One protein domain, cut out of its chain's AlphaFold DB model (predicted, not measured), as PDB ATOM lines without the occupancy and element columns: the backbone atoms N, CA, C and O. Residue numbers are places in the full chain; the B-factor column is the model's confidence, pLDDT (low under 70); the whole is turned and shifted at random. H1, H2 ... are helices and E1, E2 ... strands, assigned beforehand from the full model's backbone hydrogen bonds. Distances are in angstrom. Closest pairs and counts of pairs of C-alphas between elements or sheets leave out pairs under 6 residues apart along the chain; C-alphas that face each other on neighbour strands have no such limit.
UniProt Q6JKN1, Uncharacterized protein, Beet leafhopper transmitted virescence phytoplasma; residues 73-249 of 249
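AT A GLANCE: This is residues 73 to 249 of the 249 residues of an uncharacterized protein of Beet leafhopper transmitted virescence phytoplasma (UniProt Q6JKN1). In a domain with little regular structure, long loops wrap a strongly twisted mixed sheet, E1 E2 E6 E5 E3 E4, with H1 over one face and H4 packed on H1. The printed part has 177 residues, four named helices and six named strands; under half lie in named elements, class mixed. It is compact, radius of gyration of the C-alphas 15.2 A, spanning 43 by 34 by 32 A.

IN THESE COORDINATES: E1, residues 73 to 75, begins at C-alpha (-30.460, 6.012, 37.731). E2 is 78 to 84, 19.6 A; H1 112 to 120; E3 133 to 135; E4 144 to 149; E5 155 to 160; H2 181 to 186; E6 193 to 198; H3 201 to 213, 18.4 A. H4, 243 to 247, ends at (-13.188, 8.936, 50.028).

HOW THE PARTS SIT: E2 and E6 are parallel, N 81 and O 194 within hydrogen-bond range at 2.8 A. H1 is over E6 and E5, height 9.8 A, and touches H4, closest C-alphas Phe 116 and Ile 246, 5.2 A. H2 is only just at the sheet's level, height 3.7 A. H3 is only just not on the sheet. In H1 to H4, every O i to N i+4 pair is within range.

THE WHOLE: The printed part has no cut. The H3 to H4 link is long; pLDDT is under 70 at, among others, residues 214 to 232.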
ATOM      1  N   GLN A  73     -29.465   6.518  38.661       87.94
ATOM      2  CA  GLN A  73     -30.460   6.012  37.731       87.94
ATOM      3  C   GLN A  73     -29.781   5.035  36.770       87.94
ATOM      4  O   GLN A  73     -28.754   5.362  36.190       87.94
ATOM      5  N   GLU A  74     -30.342   3.845  36.565       85.19
ATOM      6  CA  GLU A  74     -29.820   2.906  35.568       85.19
ATOM      7  C   GLU A  74     -30.620   3.002  34.263       85.19
ATOM      8  O   GLU A  74     -31.851   2.927  34.274       85.19
ATOM      9  N   ILE A  75     -29.928   3.188  33.138       81.06
ATOM     10  CA  ILE A  75     -30.520   3.290  31.799       81.06
ATOM     11  C   ILE A  75     -29.728   2.371  30.871       81.06
ATOM     12  O   ILE A  75     -28.531   2.558  30.680       81.06
ATOM     13  N   ASN A  76     -30.388   1.369  30.287       77.25
ATOM     14  CA  ASN A  76     -29.763   0.409  29.363       77.25
ATOM     15  C   ASN A  76     -28.473  -0.246  29.915       77.25
ATOM     16  O   ASN A  76     -27.525  -0.469  29.167       77.25
ATOM     17  N   GLY A  77     -28.427  -0.534  31.222       80.44
ATOM     18  CA  GLY A  77     -27.262  -1.132  31.888       80.44
ATOM     19  C   GLY A  77     -26.135  -0.153  32.240       80.44
ATOM     20  O   GLY A  77     -25.108  -0.578  32.762       80.44
ATOM     21  N   VAL A  78     -26.309   1.145  31.974       84.31
ATOM     22  CA  VAL A  78     -25.371   2.212  32.350       84.31
ATOM     23  C   VAL A  78     -25.880   2.915  33.605       84.31
ATOM     24  O   VAL A  78     -27.067   3.230  33.706       84.31
ATOM     25  N   LYS A  79     -24.993   3.181  34.570       90.06
ATOM     26  CA  LYS A  79     -25.325   3.880  35.820       90.06
ATOM     27  C   LYS A  79     -25.094   5.380  35.679       90.06
ATOM     28  O   LYS A  79     -23.965   5.836  35.534       90.06
ATOM     29  N   HIS A  80     -26.163   6.155  35.771       90.94
ATOM     30  CA  HIS A  80     -26.162   7.611  35.726       90.94
ATOM     31  C   HIS A  80     -26.211   8.151  37.158       90.94
ATOM     32  O   HIS A  80     -27.240   8.087  37.827       90.94
ATOM     33  N   HIS A  81     -25.082   8.650  37.652       93.75
ATOM     34  CA  HIS A  81     -24.927   9.228  38.987       93.75
ATOM     35  C   HIS A  81     -25.176  10.733  38.925       93.75
ATOM     36  O   HIS A  81     -24.529  11.430  38.145       93.75
ATOM     37  N   HIS A  82     -26.075  11.254  39.757       94.69
ATOM     38  CA  HIS A  82     -26.422  12.675  39.768       94.69
ATOM     39  C   HIS A  82     -25.974  13.340  41.067       94.69
ATOM     40  O   HIS A  82     -26.506  13.058  42.143       94.69
ATOM     41  N   TYR A  83     -25.023  14.263  40.940       97.19
ATOM     42  CA  TYR A  83     -24.445  15.007  42.049       97.19
ATOM     43  C   TYR A  83     -24.724  16.504  41.936       97.19
ATOM     44  O   TYR A  83     -24.542  17.096  40.877       97.19
ATOM     45  N   ILE A  84     -25.103  17.138  43.039       97.25
ATOM     46  CA  ILE A  84     -25.185  18.593  43.178       97.25
ATOM     47  C   ILE A  84     -23.861  19.078  43.763       97.25
ATOM     48  O   ILE A  84     -23.460  18.666  44.851       97.25
ATOM     49  N   VAL A  85     -23.180  19.965  43.051       97.62
ATOM     50  CA  VAL A  85     -21.957  20.612  43.520       97.62
ATOM     51  C   VAL A  85     -22.342  21.714  44.526       97.62
ATOM     52  O   VAL A  85     -23.203  22.536  44.205       97.62
ATOM     53  N   PRO A  86     -21.741  21.761  45.731       97.56
ATOM     54  CA  PRO A  86     -22.055  22.786  46.729       97.56
ATOM     55  C   PRO A  86     -21.704  24.211  46.276       97.56
ATOM     56  O   PRO A  86     -20.689  24.418  45.614       97.56
ATOM     57  N   ASP A  87     -22.471  25.211  46.727       97.38
ATOM     58  CA  ASP A  87     -22.245  26.642  46.433       97.38
ATOM     59  C   ASP A  87     -20.812  27.102  46.733       97.38
ATOM     60  O   ASP A  87     -20.249  27.923  46.011       97.38
ATOM     61  N   SER A  88     -20.183  26.531  47.766       96.62
ATOM     62  CA  SER A  88     -18.805  26.844  48.160       96.62
ATOM     63  C   SER A  88     -17.763  26.548  47.079       96.62
ATOM     64  O   SER A  88     -16.653  27.079  47.150       96.62
ATOM     65  N   GLU A  89     -18.089  25.724  46.084       96.81
ATOM     66  CA  GLU A  89     -17.205  25.356  44.976       96.81
ATOM     67  C   GLU A  89     -17.276  26.345  43.798       96.81
ATOM     68  O   GLU A  89     -16.501  26.223  42.847       96.81
ATOM     69  N   PHE A  90     -18.164  27.343  43.851       96.56
ATOM     70  CA  PHE A  90     -18.385  28.310  42.776       96.56
ATOM     71  C   PHE A  90     -17.852  29.706  43.116       96.56
ATOM     72  O   PHE A  90     -17.707  30.095  44.276       96.56
ATOM     73  N   LYS A  91     -17.514  30.459  42.072       95.06
ATOM     74  CA  LYS A  91     -17.214  31.893  42.118       95.06
ATOM     75  C   LYS A  91     -18.520  32.683  42.280       95.06
ATOM     76  O   LYS A  91     -19.602  32.166  42.017       95.06
ATOM     77  N   GLU A  92     -18.412  33.961  42.634       94.00
ATOM     78  CA  GLU A  92     -19.568  34.858  42.827       94.00
ATOM     79  C   GLU A  92     -20.447  35.020  41.579       94.00
ATOM     80  O   GLU A  92     -21.614  35.364  41.691       94.00
ATOM     81  N   ASN A  93     -19.903  34.733  40.398       91.50
ATOM     82  CA  ASN A  93     -20.602  34.776  39.116       91.50
ATOM     83  C   ASN A  93     -21.148  33.400  38.669       91.50
ATOM     84  O   ASN A  93     -21.515  33.217  37.512       91.50
ATOM     85  N   GLY A  94     -21.181  32.404  39.563       92.12
ATOM     86  CA  GLY A  94     -21.790  31.091  39.314       92.12
ATOM     87  C   GLY A  94     -20.955  30.126  38.462       92.12
ATOM     88  O   GLY A  94     -21.386  28.998  38.197       92.12
ATOM     89  N   PHE A  95     -19.747  30.519  38.044       92.81
ATOM     90  CA  PHE A  95     -18.783  29.607  37.422       92.81
ATOM     91  C   PHE A  95     -18.069  28.762  38.478       92.81
ATOM     92  O   PHE A  95     -17.771  29.241  39.573       92.81
ATOM     93  N   LEU A  96     -17.743  27.510  38.145       94.88
ATOM     94  CA  LEU A  96     -16.958  26.649  39.030       94.88
ATOM     95  C   LEU A  96     -15.586  27.291  39.310       94.88
ATOM     96  O   LEU A  96     -14.955  27.869  38.418       94.88
ATOM     97  N   LYS A  97     -15.096  27.199  40.549       94.50
ATOM     98  CA  LYS A  97     -13.736  27.638  40.882       94.50
ATOM     99  C   LYS A  97     -12.717  26.853  40.058       94.50
ATOM    100  O   LYS A  97     -12.836  25.642  39.902       94.50
ATOM    101  N   ASN A  98     -11.705  27.567  39.566       89.56
ATOM    102  CA  ASN A  98     -10.629  27.024  38.733       89.56
ATOM    103  C   ASN A  98     -11.095  26.325  37.437       89.56
ATOM    104  O   ASN A  98     -10.403  25.453  36.911       89.56
ATOM    105  N   ASN A  99     -12.262  26.708  36.909       87.06
ATOM    106  CA  ASN A  99     -12.649  26.328  35.557       87.06
ATOM    107  C   ASN A  99     -11.632  26.844  34.524       87.06
ATOM    108  O   ASN A  99     -10.978  27.860  34.740       87.06
ATOM    109  N   CYS A 100     -11.519  26.150  33.396       84.81
ATOM    110  CA  CYS A 100     -10.580  26.432  32.308       84.81
ATOM    111  C   CYS A 100      -9.086  26.354  32.688       84.81
ATOM    112  O   CYS A 100      -8.230  26.731  31.885       84.81
ATOM    113  N   ASP A 101      -8.751  25.783  33.849       83.94
ATOM    114  CA  ASP A 101      -7.378  25.603  34.324       83.94
ATOM    115  C   ASP A 101      -7.007  24.124  34.490       83.94
ATOM    116  O   ASP A 101      -7.843  23.265  34.726       83.94
ATOM    117  N   SER A 102      -5.717  23.785  34.384       85.19
ATOM    118  CA  SER A 102      -5.229  22.447  34.765       85.19
ATOM    119  C   SER A 102      -4.867  22.421  36.251       85.19
ATOM    120  O   SER A 102      -3.709  22.631  36.615       85.19
ATOM    121  N   VAL A 103      -5.864  22.195  37.111       88.44
ATOM    122  CA  VAL A 103      -5.742  22.433  38.562       88.44
ATOM    123  C   VAL A 103      -4.770  21.511  39.296       88.44
ATOM    124  O   VAL A 103      -4.212  21.915  40.302       88.44
ATOM    125  N   PHE A 104      -4.496  20.311  38.777       88.12
ATOM    126  CA  PHE A 104      -3.539  19.377  39.398       88.12
ATOM    127  C   PHE A 104      -2.088  19.585  38.946       88.12
ATOM    128  O   PHE A 104      -1.205  18.821  39.326       88.12
ATOM    129  N   GLN A 105      -1.840  20.563  38.074       81.31
ATOM    130  CA  GLN A 105      -0.503  20.896  37.573       81.31
ATOM    131  C   GLN A 105      -0.024  22.268  38.059       81.31
ATOM    132  O   GLN A 105       1.019  22.741  37.620       81.31
ATOM    133  N   ARG A 106      -0.811  22.922  38.915       76.00
ATOM    134  CA  ARG A 106      -0.571  24.259  39.461       76.00
ATOM    135  C   ARG A 106      -0.850  24.232  40.963       76.00
ATOM    136  O   ARG A 106      -1.536  23.331  41.432       76.00
ATOM    137  N   ASP A 107      -0.420  25.258  41.689       83.12
ATOM    138  CA  ASP A 107      -0.651  25.412  43.138       83.12
ATOM    139  C   ASP A 107      -2.100  25.824  43.493       83.12
ATOM    140  O   ASP A 107      -2.357  26.508  44.483       83.12
ATOM    141  N   LEU A 108      -3.073  25.442  42.660       87.81
ATOM    142  CA  LEU A 108      -4.490  25.728  42.864       87.81
ATOM    143  C   LEU A 108      -5.131  24.616  43.695       87.81
ATOM    144  O   LEU A 108      -4.903  23.432  43.456       87.81
ATOM    145  N   LYS A 109      -6.002  24.985  44.639       89.56
ATOM    146  CA  LYS A 109      -6.789  24.005  45.394       89.56
ATOM    147  C   LYS A 109      -7.914  23.450  44.502       89.56
ATOM    148  O   LYS A 109      -8.787  24.233  44.123       89.56
ATOM    149  N   PRO A 110      -7.933  22.145  44.166       93.50
ATOM    150  CA  PRO A 110      -8.994  21.560  43.349       93.50
ATOM    151  C   PRO A 110     -10.340  21.594  44.084       93.50
ATOM    152  O   PRO A 110     -10.390  21.516  45.312       93.50
ATOM    153  N   THR A 111     -11.424  21.687  43.318       95.56
ATOM    154  CA  THR A 111     -12.793  21.561  43.836       95.56
ATOM    155  C   THR A 111     -13.113  20.114  44.209       95.56
ATOM    156  O   THR A 111     -12.395  19.185  43.809       95.56
ATOM    157  N   LEU A 112     -14.220  19.896  44.925       96.94
ATOM    158  CA  LEU A 112     -14.741  18.546  45.186       96.94
ATOM    159  C   LEU A 112     -14.995  17.787  43.877       96.94
ATOM    160  O   LEU A 112     -14.562  16.648  43.735       96.94
ATOM    161  N   MET A 113     -15.604  18.440  42.883       96.19
ATOM    162  CA  MET A 113     -15.845  17.847  41.563       96.19
ATOM    163  C   MET A 113     -14.535  17.423  40.878       96.19
ATOM    164  O   MET A 113     -14.427  16.294  40.399       96.19
ATOM    165  N   HIS A 114     -13.515  18.290  40.851       95.56
ATOM    166  CA  HIS A 114     -12.225  17.930  40.254       95.56
ATOM    167  C   HIS A 114     -11.552  16.769  40.988       95.56
ATOM    168  O   HIS A 114     -10.980  15.891  40.342       95.56
ATOM    169  N   SER A 115     -11.621  16.761  42.318       96.19
ATOM    170  CA  SER A 115     -11.053  15.709  43.165       96.19
ATOM    171  C   SER A 115     -11.767  14.370  42.967       96.19
ATOM    172  O   SER A 115     -11.106  13.346  42.806       96.19
ATOM    173  N   PHE A 116     -13.098  14.387  42.863       96.75
ATOM    174  CA  PHE A 116     -13.915  13.219  42.538       96.75
ATOM    175  C   PHE A 116     -13.506  12.612  41.188       96.75
ATOM    176  O   PHE A 116     -13.166  11.435  41.101       96.75
ATOM    177  N   ILE A 117     -13.431  13.429  40.132       94.88
ATOM    178  CA  ILE A 117     -13.031  12.953  38.798       94.88
ATOM    179  C   ILE A 117     -11.583  12.445  38.800       94.88
ATOM    180  O   ILE A 117     -11.276  11.445  38.157       94.88
ATOM    181  N   LYS A 118     -10.681  13.098  39.539       93.62
ATOM    182  CA  LYS A 118      -9.281  12.667  39.677       93.62
ATOM    183  C   LYS A 118      -9.151  11.293  40.328       93.62
ATOM    184  O   LYS A 118      -8.244  10.543  39.972       93.62
ATOM    185  N   LYS A 119     -10.037  10.976  41.271       94.12
ATOM    186  CA  LYS A 119     -10.108   9.669  41.920       94.12
ATOM    187  C   LYS A 119     -10.573   8.587  40.939       94.12
ATOM    188  O   LYS A 119      -9.940   7.540  40.874       94.12
ATOM    189  N   LEU A 120     -11.588   8.882  40.120       91.94
ATOM    190  CA  LEU A 120     -12.048   7.994  39.040       91.94
ATOM    191  C   LEU A 120     -10.990   7.796  37.945       91.94
ATOM    192  O   LEU A 120     -10.820   6.701  37.418       91.94
ATOM    193  N   ASN A 121     -10.284   8.867  37.584       90.44
ATOM    194  CA  ASN A 121      -9.251   8.861  36.560       90.44
ATOM    195  C   ASN A 121      -8.000   9.618  37.036       90.44
ATOM    196  O   ASN A 121      -7.923  10.848  36.907       90.44
ATOM    197  N   PRO A 122      -6.955   8.893  37.475       90.50
ATOM    198  CA  PRO A 122      -5.696   9.488  37.916       90.50
ATOM    199  C   PRO A 122      -4.983  10.343  36.859       90.50
ATOM    200  O   PRO A 122      -4.139  11.168  37.211       90.50
ATOM    201  N   ASN A 123      -5.318  10.213  35.574       88.62
ATOM    202  CA  ASN A 123      -4.733  11.019  34.501       88.62
ATOM    203  C   ASN A 123      -5.478  12.339  34.247       88.62
ATOM    204  O   ASN A 123      -4.965  13.196  33.518       88.62
ATOM    205  N   TYR A 124      -6.644  12.545  34.871       89.62
ATOM    206  CA  TYR A 124      -7.385  13.797  34.783       89.62
ATOM    207  C   TYR A 124      -6.531  14.968  35.288       89.62
ATOM    208  O   TYR A 124      -5.893  14.907  36.346       89.62
ATOM    209  N   ARG A 125      -6.477  16.047  34.501       87.31
ATOM    210  CA  ARG A 125      -5.636  17.225  34.790       87.31
ATOM    211  C   ARG A 125      -6.397  18.408  35.372       87.31
ATOM    212  O   ARG A 125      -5.756  19.395  35.720       87.31
ATOM    213  N   GLY A 126      -7.716  18.294  35.529       87.81
ATOM    214  CA  GLY A 126      -8.497  19.315  36.218       87.81
ATOM    215  C   GLY A 126      -9.130  20.378  35.328       87.81
ATOM    216  O   GLY A 126      -9.648  21.342  35.860       87.81
ATOM    217  N   TRP A 127      -9.089  20.230  34.002       89.56
ATOM    218  CA  TRP A 127      -9.673  21.221  33.095       89.56
ATOM    219  C   TRP A 127     -11.161  20.940  32.860       89.56
ATOM    220  O   TRP A 127     -11.538  19.795  32.573       89.56
ATOM    221  N   ILE A 128     -11.978  21.988  32.962       89.56
ATOM    222  CA  ILE A 128     -13.404  22.010  32.613       89.56
ATOM    223  C   ILE A 128     -13.730  23.285  31.833       89.56
ATOM    224  O   ILE A 128     -13.136  24.326  32.114       89.56
ATOM    225  N   CYS A 129     -14.654  23.210  30.879       85.94
ATOM    226  CA  CYS A 129     -15.095  24.387  30.139       85.94
ATOM    227  C   CYS A 129     -15.853  25.368  31.050       85.94
ATOM    228  O   CYS A 129     -16.278  25.042  32.160       85.94
ATOM    229  N   TRP A 130     -15.997  26.611  30.603       84.69
ATOM    230  CA  TRP A 130     -16.810  27.620  31.279       84.69
ATOM    231  C   TRP A 130     -18.315  27.416  31.021       84.69
ATOM    232  O   TRP A 130     -19.141  27.907  31.795       84.69
ATOM    233  N   THR A 131     -18.684  26.678  29.969       84.56
ATOM    234  CA  THR A 131     -20.057  26.245  29.680       84.56
ATOM    235  C   THR A 131     -20.281  24.799  30.130       84.56
ATOM    236  O   THR A 131     -19.307  24.076  30.366       84.56
ATOM    237  N   PRO A 132     -21.545  24.354  30.271       89.31
ATOM    238  CA  PRO A 132     -21.837  22.951  30.525       89.31
ATOM    239  C   PRO A 132     -21.244  22.070  29.423       89.31
ATOM    240  O   PRO A 132     -21.574  22.214  28.244       89.31
ATOM    241  N   SER A 133     -20.362  21.162  29.817       88.69
ATOM    242  CA  SER A 133     -19.544  20.386  28.890       88.69
ATOM    243  C   SER A 133     -19.431  18.923  29.309       88.69
ATOM    244  O   SER A 133     -19.867  18.528  30.392       88.69
ATOM    245  N   PHE A 134     -18.827  18.098  28.462       89.94
ATOM    246  CA  PHE A 134     -18.518  16.704  28.765       89.94
ATOM    247  C   PHE A 134     -17.090  16.327  28.359       89.94
ATOM    248  O   PHE A 134     -16.400  17.090  27.676       89.94
ATOM    249  N   ASN A 135     -16.605  15.173  28.827       88.94
ATOM    250  CA  ASN A 135     -15.298  14.656  28.427       88.94
ATOM    251  C   ASN A 135     -15.359  13.746  27.205       88.94
ATOM    252  O   ASN A 135     -16.104  12.773  27.161       88.94
ATOM    253  N   GLU A 136     -14.458  14.007  26.268       77.94
ATOM    254  CA  GLU A 136     -14.260  13.167  25.093       77.94
ATOM    255  C   GLU A 136     -13.236  12.076  25.329       77.94
ATOM    256  O   GLU A 136     -12.395  12.166  26.229       77.94
ATOM    257  N   ASN A 137     -13.242  11.075  24.454       71.44
ATOM    258  CA  ASN A 137     -12.193  10.071  24.396       71.44
ATOM    259  C   ASN A 137     -10.916  10.646  23.749       71.44
ATOM    260  O   ASN A 137     -10.592  10.341  22.605       71.44
ATOM    261  N   ASN A 138     -10.192  11.509  24.476       62.19
ATOM    262  CA  ASN A 138      -8.982  12.156  23.965       62.19
ATOM    263  C   ASN A 138      -7.759  11.952  24.895       62.19
ATOM    264  O   ASN A 138      -7.752  12.340  26.071       62.19
ATOM    265  N   ASN A 139      -6.711  11.318  24.347       59.22
ATOM    266  CA  ASN A 139      -5.329  11.220  24.850       59.22
ATOM    267  C   ASN A 139      -5.145  11.054  26.379       59.22
ATOM    268  O   ASN A 139      -4.351  11.771  26.999       59.22
ATOM    269  N   ASN A 140      -5.864  10.104  26.990       61.03
ATOM    270  CA  ASN A 140      -5.817   9.700  28.411       61.03
ATOM    271  C   ASN A 140      -6.115  10.794  29.456       61.03
ATOM    272  O   ASN A 140      -6.175  10.493  30.644       61.03
ATOM    273  N   LYS A 141      -6.309  12.058  29.064       70.62
ATOM    274  CA  LYS A 141      -6.469  13.195  29.993       70.62
ATOM    275  C   LYS A 141      -7.931  13.547  30.275       70.62
ATOM    276  O   LYS A 141      -8.149  14.347  31.184       70.62
ATOM    277  N   LEU A 142      -8.869  12.976  29.500       74.25
ATOM    278  CA  LEU A 142     -10.338  13.056  29.623       74.25
ATOM    279  C   LEU A 142     -10.822  14.375  30.256       74.25
ATOM    280  O   LEU A 142     -11.497  14.387  31.283       74.25
ATOM    281  N   LYS A 143     -10.404  15.509  29.680       83.81
ATOM    282  CA  LYS A 143     -10.842  16.838  30.131       83.81
ATOM    283  C   LYS A 143     -12.333  16.991  29.839       83.81
ATOM    284  O   LYS A 143     -12.771  16.504  28.806       83.81
ATOM    285  N   ILE A 144     -13.076  17.709  30.679       87.31
ATOM    286  CA  ILE A 144     -14.494  18.005  30.418       87.31
ATOM    287  C   ILE A 144     -14.566  19.265  29.552       87.31
ATOM    288  O   ILE A 144     -14.711  20.373  30.072       87.31
ATOM    289  N   MET A 145     -14.368  19.117  28.242       84.75
ATOM    290  CA  MET A 145     -14.124  20.259  27.359       84.75
ATOM    291  C   MET A 145     -15.092  20.502  26.233       84.75
ATOM    292  O   MET A 145     -15.214  21.649  25.815       84.75
ATOM    293  N   THR A 146     -15.818  19.486  25.810       83.81
ATOM    294  CA  THR A 146     -16.714  19.651  24.674       83.81
ATOM    295  C   THR A 146     -18.025  20.200  25.167       83.81
ATOM    296  O   THR A 146     -18.677  19.602  26.024       83.81
ATOM    297  N   GLU A 147     -18.360  21.390  24.690       83.94
ATOM    298  CA  GLU A 147     -19.561  22.098  25.100       83.94
ATOM    299  C   GLU A 147     -20.809  21.368  24.600       83.94
ATOM    300  O   GLU A 147     -20.834  20.783  23.516       83.94
ATOM    301  N   ILE A 148     -21.857  21.390  25.415       82.06
ATOM    302  CA  ILE A 148     -23.150  20.828  25.048       82.06
ATOM    303  C   ILE A 148     -23.955  21.929  24.362       82.06
ATOM    304  O   ILE A 148     -24.180  22.993  24.940       82.06
ATOM    305  N   LYS A 149     -24.448  21.651  23.156       79.25
ATOM    306  CA  LYS A 149     -25.356  22.520  22.413       79.25
ATOM    307  C   LYS A 149     -26.631  22.748  23.209       79.25
ATOM    308  O   LYS A 149     -27.332  21.803  23.573       79.25
ATOM    309  N   HIS A 150     -26.932  24.026  23.419       76.69
ATOM    310  CA  HIS A 150     -28.062  24.513  24.199       76.69
ATOM    311  C   HIS A 150     -28.249  23.706  25.504       76.69
ATOM    312  O   HIS A 150     -29.215  22.961  25.658       76.69
ATOM    313  N   PRO A 151     -27.330  23.818  26.465       80.69
ATOM    314  CA  PRO A 151     -27.338  22.945  27.625       80.69
ATOM    315  C   PRO A 151     -28.388  23.348  28.670       80.69
ATOM    316  O   PRO A 151     -28.798  24.514  28.721       80.69
ATOM    317  N   PRO A 152     -28.763  22.430  29.579       84.81
ATOM    318  CA  PRO A 152     -29.346  22.811  30.858       84.81
ATOM    319  C   PRO A 152     -28.347  23.696  31.616       84.81
ATOM    320  O   PRO A 152     -27.231  23.275  31.908       84.81
ATOM    321  N   LEU A 153     -28.697  24.950  31.913       85.88
ATOM    322  CA  LEU A 153     -27.752  25.882  32.559       85.88
ATOM    323  C   LEU A 153     -27.512  25.558  34.044       85.88
ATOM    324  O   LEU A 153     -26.586  26.082  34.664       85.88
ATOM    325  N   ASP A 154     -28.320  24.683  34.632       89.94
ATOM    326  CA  ASP A 154     -28.072  24.075  35.936       89.94
ATOM    327  C   ASP A 154     -27.048  22.931  35.867       89.94
ATOM    328  O   ASP A 154     -26.592  22.478  36.908       89.94
ATOM    329  N   LEU A 155     -26.605  22.487  34.688       92.75
ATOM    330  CA  LEU A 155     -25.542  21.489  34.537       92.75
ATOM    331  C   LEU A 155     -24.156  22.147  34.564       92.75
ATOM    332  O   LEU A 155     -23.884  23.065  33.800       92.75
ATOM    333  N   VAL A 156     -23.239  21.671  35.398       94.69
ATOM    334  CA  VAL A 156     -21.820  22.070  35.368       94.69
ATOM    335  C   VAL A 156     -21.073  21.281  34.299       94.69
ATOM    336  O   VAL A 156     -20.351  21.860  33.497       94.69
ATOM    337  N   GLY A 157     -21.265  19.965  34.273       93.88
ATOM    338  CA  GLY A 157     -20.700  19.102  33.250       93.88
ATOM    339  C   GLY A 157     -21.013  17.630  33.479       93.88
ATOM    340  O   GLY A 157     -21.561  17.247  34.517       93.88
ATOM    341  N   ILE A 158     -20.661  16.811  32.494       93.31
ATOM    342  CA  ILE A 158     -20.860  15.361  32.493       93.31
ATOM    343  C   ILE A 158     -19.499  14.681  32.376       93.31
ATOM    344  O   ILE A 158     -18.674  15.056  31.543       93.31
ATOM    345  N   TYR A 159     -19.263  13.669  33.203       93.31
ATOM    346  CA  TYR A 159     -18.074  12.836  33.120       93.31
ATOM    347  C   TYR A 159     -18.439  11.383  32.808       93.31
ATOM    348  O   TYR A 159     -19.184  10.748  33.548       93.31
ATOM    349  N   PHE A 160     -17.887  10.847  31.729       91.62
ATOM    350  CA  PHE A 160     -17.969   9.452  31.321       91.62
ATOM    351  C   PHE A 160     -16.680   8.748  31.745       91.62
ATOM    352  O   PHE A 160     -15.592   9.156  31.323       91.62
ATOM    353  N   ASP A 161     -16.783   7.689  32.551       87.69
ATOM    354  CA  ASP A 161     -15.623   6.966  33.099       87.69
ATOM    355  C   ASP A 161     -14.653   6.444  32.022       87.69
ATOM    356  O   ASP A 161     -13.435   6.518  32.194       87.69
ATOM    357  N   LYS A 162     -15.189   6.005  30.880       80.31
ATOM    358  CA  LYS A 162     -14.448   5.537  29.697       80.31
ATOM    359  C   LYS A 162     -14.491   6.521  28.512       80.31
ATOM    360  O   LYS A 162     -14.183   6.149  27.379       80.31
ATOM    361  N   GLY A 163     -14.863   7.779  28.765       75.69
ATOM    362  CA  GLY A 163     -15.042   8.814  27.739       75.69
ATOM    363  C   GLY A 163     -16.302   8.634  26.879       75.69
ATOM    364  O   GLY A 163     -17.106   7.728  27.103       75.69
ATOM    365  N   THR A 164     -16.479   9.509  25.886       71.94
ATOM    366  CA  THR A 164     -17.561   9.432  24.882       71.94
ATOM    367  C   THR A 164     -17.065   8.928  23.533       71.94
ATOM    368  O   THR A 164     -15.873   8.973  23.242       71.94
ATOM    369  N   ARG A 165     -17.990   8.480  22.673       66.88
ATOM    370  CA  ARG A 165     -17.670   8.135  21.272       66.88
ATOM    371  C   ARG A 165     -17.371   9.361  20.410       66.88
ATOM    372  O   ARG A 165     -16.843   9.216  19.318       66.88
ATOM    373  N   PHE A 166     -17.706  10.547  20.906       70.94
ATOM    374  CA  PHE A 166     -17.433  11.798  20.219       70.94
ATOM    375  C   PHE A 166     -15.945  12.142  20.189       70.94
ATOM    376  O   PHE A 166     -15.229  11.962  21.178       70.94
ATOM    377  N   SER A 167     -15.537  12.687  19.047       62.75
ATOM    378  CA  SER A 167     -14.310  13.450  18.850       62.75
ATOM    379  C   SER A 167     -14.697  14.880  18.479       62.75
ATOM    380  O   SER A 167     -15.429  15.079  17.507       62.75
ATOM    381  N   GLY A 168     -14.219  15.863  19.221       55.34
ATOM    382  CA  GLY A 168     -14.563  17.276  19.055       55.34
ATOM    383  C   GLY A 168     -13.335  18.152  19.179       55.34
ATOM    384  O   GLY A 168     -13.378  19.208  19.786       55.34
ATOM    385  N   ASP A 169     -12.230  17.686  18.602       53.00
ATOM    386  CA  ASP A 169     -11.087  18.539  18.308       53.00
ATOM    387  C   ASP A 169     -10.684  18.280  16.850       53.00
ATOM    388  O   ASP A 169      -9.727  17.564  16.551       53.00
ATOM    389  N   ASP A 170     -11.499  18.788  15.919       47.50
ATOM    390  CA  ASP A 170     -11.109  18.935  14.510       47.50
ATOM    391  C   ASP A 170     -10.445  20.301  14.247       47.50
ATOM    392  O   ASP A 170     -10.151  20.640  13.100       47.50
ATOM    393  N   GLY A 171     -10.144  21.062  15.308       47.28
ATOM    394  CA  GLY A 171      -9.484  22.362  15.231       47.28
ATOM    395  C   GLY A 171     -10.368  23.477  14.665       47.28
ATOM    396  O   GLY A 171      -9.842  24.539  14.324       47.28
ATOM    397  N   ASN A 172     -11.685  23.263  14.556       48.81
ATOM    398  CA  ASN A 172     -12.623  24.266  14.068       48.81
ATOM    399  C   ASN A 172     -13.355  24.944  15.234       48.81
ATOM    400  O   ASN A 172     -14.020  24.304  16.038       48.81
ATOM    401  N   ASN A 173     -13.317  26.277  15.260       47.97
ATOM    402  CA  ASN A 173     -13.966  27.141  16.262       47.97
ATOM    403  C   ASN A 173     -15.512  27.021  16.349       47.97
ATOM    404  O   ASN A 173     -16.135  27.790  17.078       47.97
ATOM    405  N   ASP A 174     -16.128  26.078  15.634       51.84
ATOM    406  CA  ASP A 174     -17.571  25.805  15.621       51.84
ATOM    407  C   ASP A 174     -17.955  24.581  16.486       51.84
ATOM    408  O   ASP A 174     -19.106  24.145  16.482       51.84
ATOM    409  N   ASP A 175     -17.010  24.028  17.262       52.88
ATOM    410  CA  ASP A 175     -17.207  22.861  18.142       52.88
ATOM    411  C   ASP A 175     -18.313  23.029  19.203       52.88
ATOM    412  O   ASP A 175     -18.906  22.049  19.654       52.88
ATOM    413  N   TRP A 176     -18.637  24.268  19.575       55.66
ATOM    414  CA  TRP A 176     -19.590  24.600  20.641       55.66
ATOM    415  C   TRP A 176     -21.065  24.327  20.295       55.66
ATOM    416  O   TRP A 176     -21.921  24.367  21.180       55.66
ATOM    417  N   ASP A 177     -21.385  24.035  19.028       60.62
ATOM    418  CA  ASP A 177     -22.756  23.794  18.550       60.62
ATOM    419  C   ASP A 177     -22.956  22.385  17.955       60.62
ATOM    420  O   ASP A 177     -23.878  22.155  17.166       60.62
ATOM    421  N   LYS A 178     -22.086  21.425  18.305       71.19
ATOM    422  CA  LYS A 178     -22.082  20.090  17.681       71.19
ATOM    423  C   LYS A 178     -23.082  19.099  18.285       71.19
ATOM    424  O   LYS A 178     -23.778  18.438  17.522       71.19
ATOM    425  N   TYR A 179     -23.173  18.997  19.615       78.31
ATOM    426  CA  TYR A 179     -23.908  17.905  20.274       78.31
ATOM    427  C   TYR A 179     -24.899  18.397  21.324       78.31
ATOM    428  O   TYR A 179     -24.516  19.041  22.300       78.31
ATOM    429  N   THR A 180     -26.175  18.064  21.163       79.38
ATOM    430  CA  THR A 180     -27.231  18.328  22.149       79.38
ATOM    431  C   THR A 180     -27.103  17.424  23.374       79.38
ATOM    432  O   THR A 180     -26.465  16.372  23.338       79.38
ATOM    433  N   PHE A 181     -27.757  17.796  24.478       80.44
ATOM    434  CA  PHE A 181     -27.756  16.981  25.697       80.44
ATOM    435  C   PHE A 181     -28.247  15.542  25.447       80.44
ATOM    436  O   PHE A 181     -27.621  14.592  25.914       80.44
ATOM    437  N   ASP A 182     -29.323  15.368  24.675       77.62
ATOM    438  CA  ASP A 182     -29.888  14.045  24.378       77.62
ATOM    439  C   ASP A 182     -28.927  13.169  23.562       77.62
ATOM    440  O   ASP A 182     -28.867  11.955  23.772       77.62
ATOM    441  N   GLU A 183     -28.155  13.766  22.650       78.75
ATOM    442  CA  GLU A 183     -27.104  13.066  21.906       78.75
ATOM    443  C   GLU A 183     -25.957  12.656  22.837       78.75
ATOM    444  O   GLU A 183     -25.499  11.513  22.788       78.75
ATOM    445  N   VAL A 184     -25.548  13.539  23.753       81.44
ATOM    446  CA  VAL A 184     -24.485  13.272  24.736       81.44
ATOM    447  C   VAL A 184     -24.844  12.141  25.688       81.44
ATOM    448  O   VAL A 184     -24.030  11.243  25.896       81.44
ATOM    449  N   VAL A 185     -26.073  12.103  26.205       78.75
ATOM    450  CA  VAL A 185     -26.536  11.008  27.078       78.75
ATOM    451  C   VAL A 185     -26.496   9.650  26.367       78.75
ATOM    452  O   VAL A 185     -26.251   8.631  27.011       78.75
ATOM    453  N   LYS A 186     -26.717   9.618  25.048       75.69
ATOM    454  CA  LYS A 186     -26.703   8.383  24.245       75.69
ATOM    455  C   LYS A 186     -25.302   7.953  23.817       75.69
ATOM    456  O   LYS A 186     -25.104   6.783  23.497       75.69
ATOM    457  N   ALA A 187     -24.332   8.862  23.809       72.31
ATOM    458  CA  ALA A 187     -22.979   8.619  23.315       72.31
ATOM    459  C   ALA A 187     -22.073   7.902  24.331       72.31
ATOM    460  O   ALA A 187     -20.893   8.233  24.491       72.31
ATOM    461  N   THR A 188     -22.611   6.887  25.008       67.44
ATOM    462  CA  THR A 188     -21.877   6.094  25.990       67.44
ATOM    463  C   THR A 188     -20.854   5.217  25.259       67.44
ATOM    464  O   THR A 188     -21.174   4.295  24.506       67.44
ATOM    465  N   ASN A 189     -19.564   5.502  25.434       69.00
ATOM    466  CA  ASN A 189     -18.472   4.739  24.819       69.00
ATOM    467  C   ASN A 189     -18.218   3.404  25.539       69.00
ATOM    468  O   ASN A 189     -17.103   3.117  25.965       69.00
ATOM    469  N   GLY A 190     -19.270   2.619  25.785       70.94
ATOM    470  CA  GLY A 190     -19.187   1.495  26.724       70.94
ATOM    471  C   GLY A 190     -18.917   1.943  28.166       70.94
ATOM    472  O   GLY A 190     -18.400   1.151  28.957       70.94
ATOM    473  N   ALA A 191     -19.229   3.208  28.481       81.19
ATOM    474  CA  ALA A 191     -19.192   3.743  29.834       81.19
ATOM    475  C   ALA A 191     -20.102   2.903  30.735       81.19
ATOM    476  O   ALA A 191     -21.246   2.628  30.376       81.19
ATOM    477  N   GLU A 192     -19.582   2.492  31.888       87.31
ATOM    478  CA  GLU A 192     -20.380   1.793  32.902       87.31
ATOM    479  C   GLU A 192     -21.046   2.808  33.827       87.31
ATOM    480  O   GLU A 192     -22.170   2.598  34.288       87.31
ATOM    481  N   ASN A 193     -20.364   3.935  34.048       91.00
ATOM    482  CA  ASN A 193     -20.816   5.021  34.892       91.00
ATOM    483  C   ASN A 193     -20.718   6.363  34.160       91.00
ATOM    484  O   ASN A 193     -19.688   6.727  33.583       91.00
ATOM    485  N   VAL A 194     -21.802   7.126  34.248       92.12
ATOM    486  CA  VAL A 194     -21.901   8.507  33.784       92.12
ATOM    487  C   VAL A 194     -22.206   9.378  34.990       92.12
ATOM    488  O   VAL A 194     -23.140   9.102  35.735       92.12
ATOM    489  N   TYR A 195     -21.424  10.429  35.193       94.69
ATOM    490  CA  TYR A 195     -21.514  11.301  36.355       94.69
ATOM    491  C   TYR A 195     -21.954  12.692  35.917       94.69
ATOM    492  O   TYR A 195     -21.259  13.359  35.155       94.69
ATOM    493  N   TYR A 196     -23.104  13.132  36.411       95.50
ATOM    494  CA  TYR A 196     -23.653  14.456  36.158       95.50
ATOM    495  C   TYR A 196     -23.387  15.340  37.362       95.50
ATOM    496  O   TYR A 196     -23.748  14.987  38.487       95.50
ATOM    497  N   PHE A 197     -22.809  16.508  37.110       97.25
ATOM    498  CA  PHE A 197     -22.554  17.512  38.129       97.25
ATOM    499  C   PHE A 197     -23.468  18.703  37.886       97.25
ATOM    500  O   PHE A 197     -23.376  19.355  36.850       97.25
ATOM    501  N   TRP A 198     -24.345  18.981  38.838       96.19
ATOM    502  CA  TRP A 198     -25.356  20.029  38.773       96.19
ATOM    503  C   TRP A 198     -24.999  21.180  39.709       96.19
ATOM    504  O   TRP A 198     -24.353  20.993  40.738       96.19
ATOM    505  N   ARG A 199     -25.437  22.383  39.361       94.44
ATOM    506  CA  ARG A 199     -25.471  23.544  40.246       94.44
ATOM    507  C   ARG A 199     -26.636  23.390  41.220       94.44
ATOM    508  O   ARG A 199     -27.647  22.762  40.910       94.44
ATOM    509  N   THR A 200     -26.524  24.025  42.378       92.94
ATOM    510  CA  THR A 200     -27.702  24.313  43.201       92.94
ATOM    511  C   THR A 200     -28.612  25.316  42.492       92.94
ATOM    512  O   THR A 200     -28.178  26.033  41.588       92.94
ATOM    513  N   SER A 201     -29.863  25.444  42.943       89.19
ATOM    514  CA  SER A 201     -30.784  26.461  42.419       89.19
ATOM    515  C   SER A 201     -30.230  27.885  42.545       89.19
ATOM    516  O   SER A 201     -30.423  28.701  41.649       89.19
ATOM    517  N   ASN A 202     -29.508  28.175  43.632       91.38
ATOM    518  CA  ASN A 202     -28.893  29.480  43.863       91.38
ATOM    519  C   ASN A 202     -27.785  29.762  42.835       91.38
ATOM    520  O   ASN A 202     -27.806  30.785  42.154       91.38
ATOM    521  N   MET A 203     -26.852  28.820  42.653       93.88
ATOM    522  CA  MET A 203     -25.763  28.976  41.684       93.88
ATOM    523  C   MET A 203     -26.239  28.923  40.234       93.88
ATOM    524  O   MET A 203     -25.637  29.570  39.377       93.88
ATOM    525  N   PHE A 204     -27.321  28.200  39.949       90.81
ATOM    526  CA  PHE A 204     -27.985  28.230  38.651       90.81
ATOM    527  C   PHE A 204     -28.466  29.639  38.297       90.81
ATOM    528  O   PHE A 204     -28.115  30.121  37.224       90.81
ATOM    529  N   GLU A 205     -29.218  30.317  39.170       88.94
ATOM    530  CA  GLU A 205     -29.720  31.664  38.861       88.94
ATOM    531  C   GLU A 205     -28.577  32.678  38.723       88.94
ATOM    532  O   GLU A 205     -28.581  33.481  37.789       88.94
ATOM    533  N   THR A 206     -27.553  32.601  39.577       91.62
ATOM    534  CA  THR A 206     -26.351  33.440  39.459       91.62
ATOM    535  C   THR A 206     -25.642  33.231  38.119       91.62
ATOM    536  O   THR A 206     -25.407  34.192  37.387       91.62
ATOM    537  N   TYR A 207     -25.350  31.975  37.765       89.44
ATOM    538  CA  TYR A 207     -24.686  31.626  36.508       89.44
ATOM    539  C   TYR A 207     -25.511  32.047  35.291       89.44
ATOM    540  O   TYR A 207     -25.004  32.655  34.354       89.44
ATOM    541  N   LYS A 208     -26.812  31.757  35.316       86.19
ATOM    542  CA  LYS A 208     -27.760  32.123  34.266       86.19
ATOM    543  C   LYS A 208     -27.770  33.632  34.031       86.19
ATOM    544  O   LYS A 208     -27.680  34.061  32.884       86.19
ATOM    545  N   ASN A 209     -27.841  34.435  35.093       85.44
ATOM    546  CA  ASN A 209     -27.819  35.893  34.982       85.44
ATOM    547  C   ASN A 209     -26.506  36.402  34.377       85.44
ATOM    548  O   ASN A 209     -26.538  37.259  33.492       85.44
ATOM    549  N   GLU A 210     -25.366  35.851  34.790       85.38
ATOM    550  CA  GLU A 210     -24.063  36.194  34.211       85.38
ATOM    551  C   GLU A 210     -24.015  35.865  32.708       85.38
ATOM    552  O   GLU A 210     -23.642  36.715  31.899       85.38
ATOM    553  N   MET A 211     -24.489  34.679  32.313       78.56
ATOM    554  CA  MET A 211     -24.512  34.244  30.909       78.56
ATOM    555  C   MET A 211     -25.421  35.107  30.021       78.56
ATOM    556  O   MET A 211     -25.113  35.310  28.848       78.56
ATOM    557  N   TYR A 212     -26.523  35.645  30.556       75.31
ATOM    558  CA  TYR A 212     -27.414  36.542  29.806       75.31
ATOM    559  C   TYR A 212     -26.921  37.991  29.730       75.31
ATOM    560  O   TYR A 212     -27.253  38.701  28.780       75.31
ATOM    561  N   THR A 213     -26.181  38.462  30.734       73.56
ATOM    562  CA  THR A 213     -25.810  39.883  30.847       73.56
ATOM    563  C   THR A 213     -24.452  40.195  30.228       73.56
ATOM    564  O   THR A 213     -24.246  41.294  29.702       73.56
ATOM    565  N   ASN A 214     -23.523  39.240  30.235       67.56
ATOM    566  CA  ASN A 214     -22.161  39.467  29.786       67.56
ATOM    567  C   ASN A 214     -21.985  39.081  28.306       67.56
ATOM    568  O   ASN A 214     -21.833  37.915  27.944       67.56
ATOM    569  N   LYS A 215     -21.962  40.111  27.443       56.59
ATOM    570  CA  LYS A 215     -21.877  40.008  25.970       56.59
ATOM    571  C   LYS A 215     -20.700  39.181  25.444       56.59
ATOM    572  O   LYS A 215     -20.760  38.695  24.318       56.59
ATOM    573  N   SER A 216     -19.653  39.018  26.248       56.12
ATOM    574  CA  SER A 216     -18.460  38.229  25.920       56.12
ATOM    575  C   SER A 216     -18.757  36.727  25.821       56.12
ATOM    576  O   SER A 216     -18.056  36.016  25.112       56.12
ATOM    577  N   TRP A 217     -19.812  36.259  26.500       54.97
ATOM    578  CA  TRP A 217     -20.209  34.848  26.591       54.97
ATOM    579  C   TRP A 217     -21.484  34.526  25.796       54.97
ATOM    580  O   TRP A 217     -21.956  33.391  25.803       54.97
ATOM    581  N   CYS A 218     -22.021  35.505  25.054       49.69
ATOM    582  CA  CYS A 218     -23.182  35.352  24.169       49.69
ATOM    583  C   CYS A 218     -22.934  34.442  22.947       49.69
ATOM    584  O   CYS A 218     -23.775  34.391  22.048       49.69
ATOM    585  N   SER A 219     -21.800  33.732  22.882       49.16
ATOM    586  CA  SER A 219     -21.582  32.671  21.896       49.16
ATOM    587  C   SER A 219     -22.500  31.477  22.138       49.16
ATOM    588  O   SER A 219     -22.907  30.856  21.161       49.16
ATOM    589  N   ILE A 220     -22.948  31.218  23.378       53.50
ATOM    590  CA  ILE A 220     -24.144  30.392  23.563       53.50
ATOM    591  C   ILE A 220     -25.308  31.206  23.004       53.50
ATOM    592  O   ILE A 220     -25.879  32.054  23.691       53.50
ATOM    593  N   LYS A 221     -25.662  30.959  21.740       51.34
ATOM    594  CA  LYS A 221     -26.920  31.419  21.163       51.34
ATOM    595  C   LYS A 221     -28.040  30.724  21.926       51.34
ATOM    596  O   LYS A 221     -28.525  29.662  21.539       51.34
ATOM    597  N   ILE A 222     -28.410  31.305  23.060       52.84
ATOM    598  CA  ILE A 222     -29.692  31.047  23.684       52.84
ATOM    599  C   ILE A 222     -30.685  31.626  22.685       52.84
ATOM    600  O   ILE A 222     -30.821  32.845  22.581       52.84
ATOM    601  N   ASP A 223     -31.260  30.762  21.851       48.12
ATOM    602  CA  ASP A 223     -32.249  31.181  20.870       48.12
ATOM    603  C   ASP A 223     -33.392  31.872  21.617       48.12
ATOM    604  O   ASP A 223     -34.146  31.242  22.362       48.12
ATOM    605  N   SER A 224     -33.510  33.186  21.434       45.84
ATOM    606  CA  SER A 224     -34.564  33.990  22.047       45.84
ATOM    607  C   SER A 224     -35.960  33.557  21.588       45.84
ATOM    608  O   SER A 224     -36.935  33.824  22.290       45.84
ATOM    609  N   ASN A 225     -36.062  32.848  20.455       41.09
ATOM    610  CA  ASN A 225     -37.296  32.282  19.917       41.09
ATOM    611  C   ASN A 225     -37.552  30.832  20.366       41.09
ATOM    612  O   ASN A 225     -38.649  30.318  20.141       41.09
ATOM    613  N   ASN A 226     -36.602  30.194  21.056       44.53
ATOM    614  CA  ASN A 226     -36.796  28.907  21.723       44.53
ATOM    615  C   ASN A 226     -36.465  29.021  23.227       44.53
ATOM    616  O   ASN A 226     -35.501  28.431  23.714       44.53
ATOM    617  N   PRO A 227     -37.271  29.780  23.995       41.56
ATOM    618  CA  PRO A 227     -36.973  30.194  25.369       41.56
ATOM    619  C   PRO A 227     -37.123  29.081  26.413       41.56
ATOM    620  O   PRO A 227     -37.208  29.369  27.607       41.56
ATOM    621  N   LYS A 228     -37.217  27.807  26.017       47.88
ATOM    622  CA  LYS A 228     -37.260  26.730  27.005       47.88
ATOM    623  C   LYS A 228     -35.821  26.495  27.471       47.88
ATOM    624  O   LYS A 228     -35.039  26.001  26.664       47.88
ATOM    625  N   PRO A 229     -35.443  26.824  28.728       50.53
ATOM    626  CA  PRO A 229     -34.185  26.326  29.277       50.53
ATOM    627  C   PRO A 229     -34.160  24.818  29.029       50.53
ATOM    628  O   PRO A 229     -35.154  24.140  29.319       50.53
ATOM    629  N   ASN A 230     -33.114  24.322  28.367       56.44
ATOM    630  CA  ASN A 230     -33.176  22.965  27.853       56.44
ATOM    631  C   ASN A 230     -33.321  21.989  29.002       56.44
ATOM    632  O   ASN A 230     -32.571  21.999  29.974       56.44
ATOM    633  N   LYS A 231     -34.365  21.178  28.876       58.84
ATOM    634  CA  LYS A 231     -34.553  20.001  29.698       58.84
ATOM    635  C   LYS A 231     -33.520  18.956  29.269       58.84
ATOM    636  O   LYS A 231     -33.173  18.919  28.090       58.84
ATOM    637  N   PRO A 232     -33.106  18.081  30.190       64.56
ATOM    638  CA  PRO A 232     -33.588  17.952  31.566       64.56
ATOM    639  C   PRO A 232     -32.847  18.847  32.571       64.56
ATOM    640  O   PRO A 232     -31.669  19.136  32.416       64.56
ATOM    641  N   HIS A 233     -33.565  19.225  33.628       76.31
ATOM    642  CA  HIS A 233     -33.005  19.868  34.820       76.31
ATOM    643  C   HIS A 233     -32.414  18.837  35.782       76.31
ATOM    644  O   HIS A 233     -32.693  17.638  35.661       76.31
ATOM    645  N   CYS A 234     -31.677  19.318  36.786       83.00
ATOM    646  CA  CYS A 234     -31.221  18.512  37.913       83.00
ATOM    647  C   CYS A 234     -32.378  17.661  38.478       83.00
ATOM    648  O   CYS A 234     -33.421  18.209  38.853       83.00
ATOM    649  N   PRO A 235     -32.232  16.325  38.550       86.38
ATOM    650  CA  PRO A 235     -33.305  15.478  39.042       86.38
ATOM    651  C   PRO A 235     -33.503  15.644  40.557       86.38
ATOM    652  O   PRO A 235     -32.539  15.893  41.283       86.38
ATOM    653  N   PRO A 236     -34.729  15.432  41.072       84.69
ATOM    654  CA  PRO A 236     -35.041  15.608  42.495       84.69
ATOM    655  C   PRO A 236     -34.332  14.601  43.413       84.69
ATOM    656  O   PRO A 236     -34.279  14.809  44.619       84.69
ATOM    657  N   PHE A 237     -33.802  13.511  42.854       86.38
ATOM    658  CA  PHE A 237     -33.047  12.487  43.577       86.38
ATOM    659  C   PHE A 237     -31.526  12.722  43.557       86.38
ATOM    660  O   PHE A 237     -30.778  11.869  44.031       86.38
ATOM    661  N   ALA A 238     -31.044  13.831  42.983       90.25
ATOM    662  CA  ALA A 238     -29.619  14.143  42.987       90.25
ATOM    663  C   ALA A 238     -29.104  14.354  44.422       90.25
ATOM    664  O   ALA A 238     -29.770  14.966  45.259       90.25
ATOM    665  N   LYS A 239     -27.895  13.862  44.702       94.19
ATOM    666  CA  LYS A 239     -27.246  13.968  46.017       94.19
ATOM    667  C   LYS A 239     -26.244  15.117  46.024       94.19
ATOM    668  O   LYS A 239     -25.524  15.305  45.054       94.19
ATOM    669  N   VAL A 240     -26.134  15.860  47.123       96.31
ATOM    670  CA  VAL A 240     -25.047  16.843  47.287       96.31
ATOM    671  C   VAL A 240     -23.703  16.122  47.389       96.31
ATOM    672  O   VAL A 240     -23.551  15.242  48.230       96.31
ATOM    673  N   LEU A 241     -22.741  16.505  46.547       96.81
ATOM    674  CA  LEU A 241     -21.390  15.949  46.534       96.81
ATOM    675  C   LEU A 241     -20.635  16.342  47.807       96.81
ATOM    676  O   LEU A 241     -20.516  17.531  48.116       96.81
ATOM    677  N   THR A 242     -20.080  15.358  48.508       96.50
ATOM    678  CA  THR A 242     -19.277  15.576  49.719       96.50
ATOM    679  C   THR A 242     -17.866  15.003  49.586       96.50
ATOM    680  O   THR A 242     -17.547  14.288  48.638       96.50
ATOM    681  N   GLN A 243     -16.997  15.308  50.556       96.25
ATOM    682  CA  GLN A 243     -15.682  14.665  50.651       96.25
ATOM    683  C   GLN A 243     -15.804  13.153  50.907       96.25
ATOM    684  O   GLN A 243     -15.044  12.381  50.336       96.25
ATOM    685  N   GLU A 244     -16.800  12.726  51.687       94.94
ATOM    686  CA  GLU A 244     -17.067  11.308  51.956       94.94
ATOM    687  C   GLU A 244     -17.363  10.527  50.666       94.94
ATOM    688  O   GLU A 244     -16.906   9.398  50.508       94.94
ATOM    689  N   ASP A 245     -18.073  11.135  49.708       94.00
ATOM    690  CA  ASP A 245     -18.300  10.515  48.399       94.00
ATOM    691  C   ASP A 245     -16.991  10.239  47.656       94.00
ATOM    692  O   ASP A 245     -16.879   9.223  46.982       94.00
ATOM    693  N   ILE A 246     -16.002  11.127  47.781       95.50
ATOM    694  CA  ILE A 246     -14.684  10.980  47.149       95.50
ATOM    695  C   ILE A 246     -13.859   9.912  47.871       95.50
ATOM    696  O   ILE A 246     -13.150   9.137  47.228       95.50
ATOM    697  N   ASP A 247     -13.937   9.879  49.199       94.00
ATOM    698  CA  ASP A 247     -13.188   8.936  50.028       94.00
ATOM    699  C   ASP A 247     -13.681   7.490  49.833       94.00
ATOM    700  O   ASP A 247     -12.887   6.555  49.945       94.00
ATOM    701  N   ASN A 248     -14.962   7.320  49.480       89.62
ATOM    702  CA  ASN A 248     -15.624   6.031  49.254       89.62
ATOM    703  C   ASN A 248     -15.569   5.508  47.800       89.62
ATOM    704  O   ASN A 248     -16.101   4.426  47.539       89.62
ATOM    705  N   LEU A 249     -14.961   6.254  46.865       85.62
ATOM    706  CA  LEU A 249     -14.669   5.804  45.491       85.62
ATOM    707  C   LEU A 249     -13.461   4.856  45.441       85.62
ATOM    708  O   LEU A 249     -13.559   3.844  44.717       85.62
TER     709      LEU A 249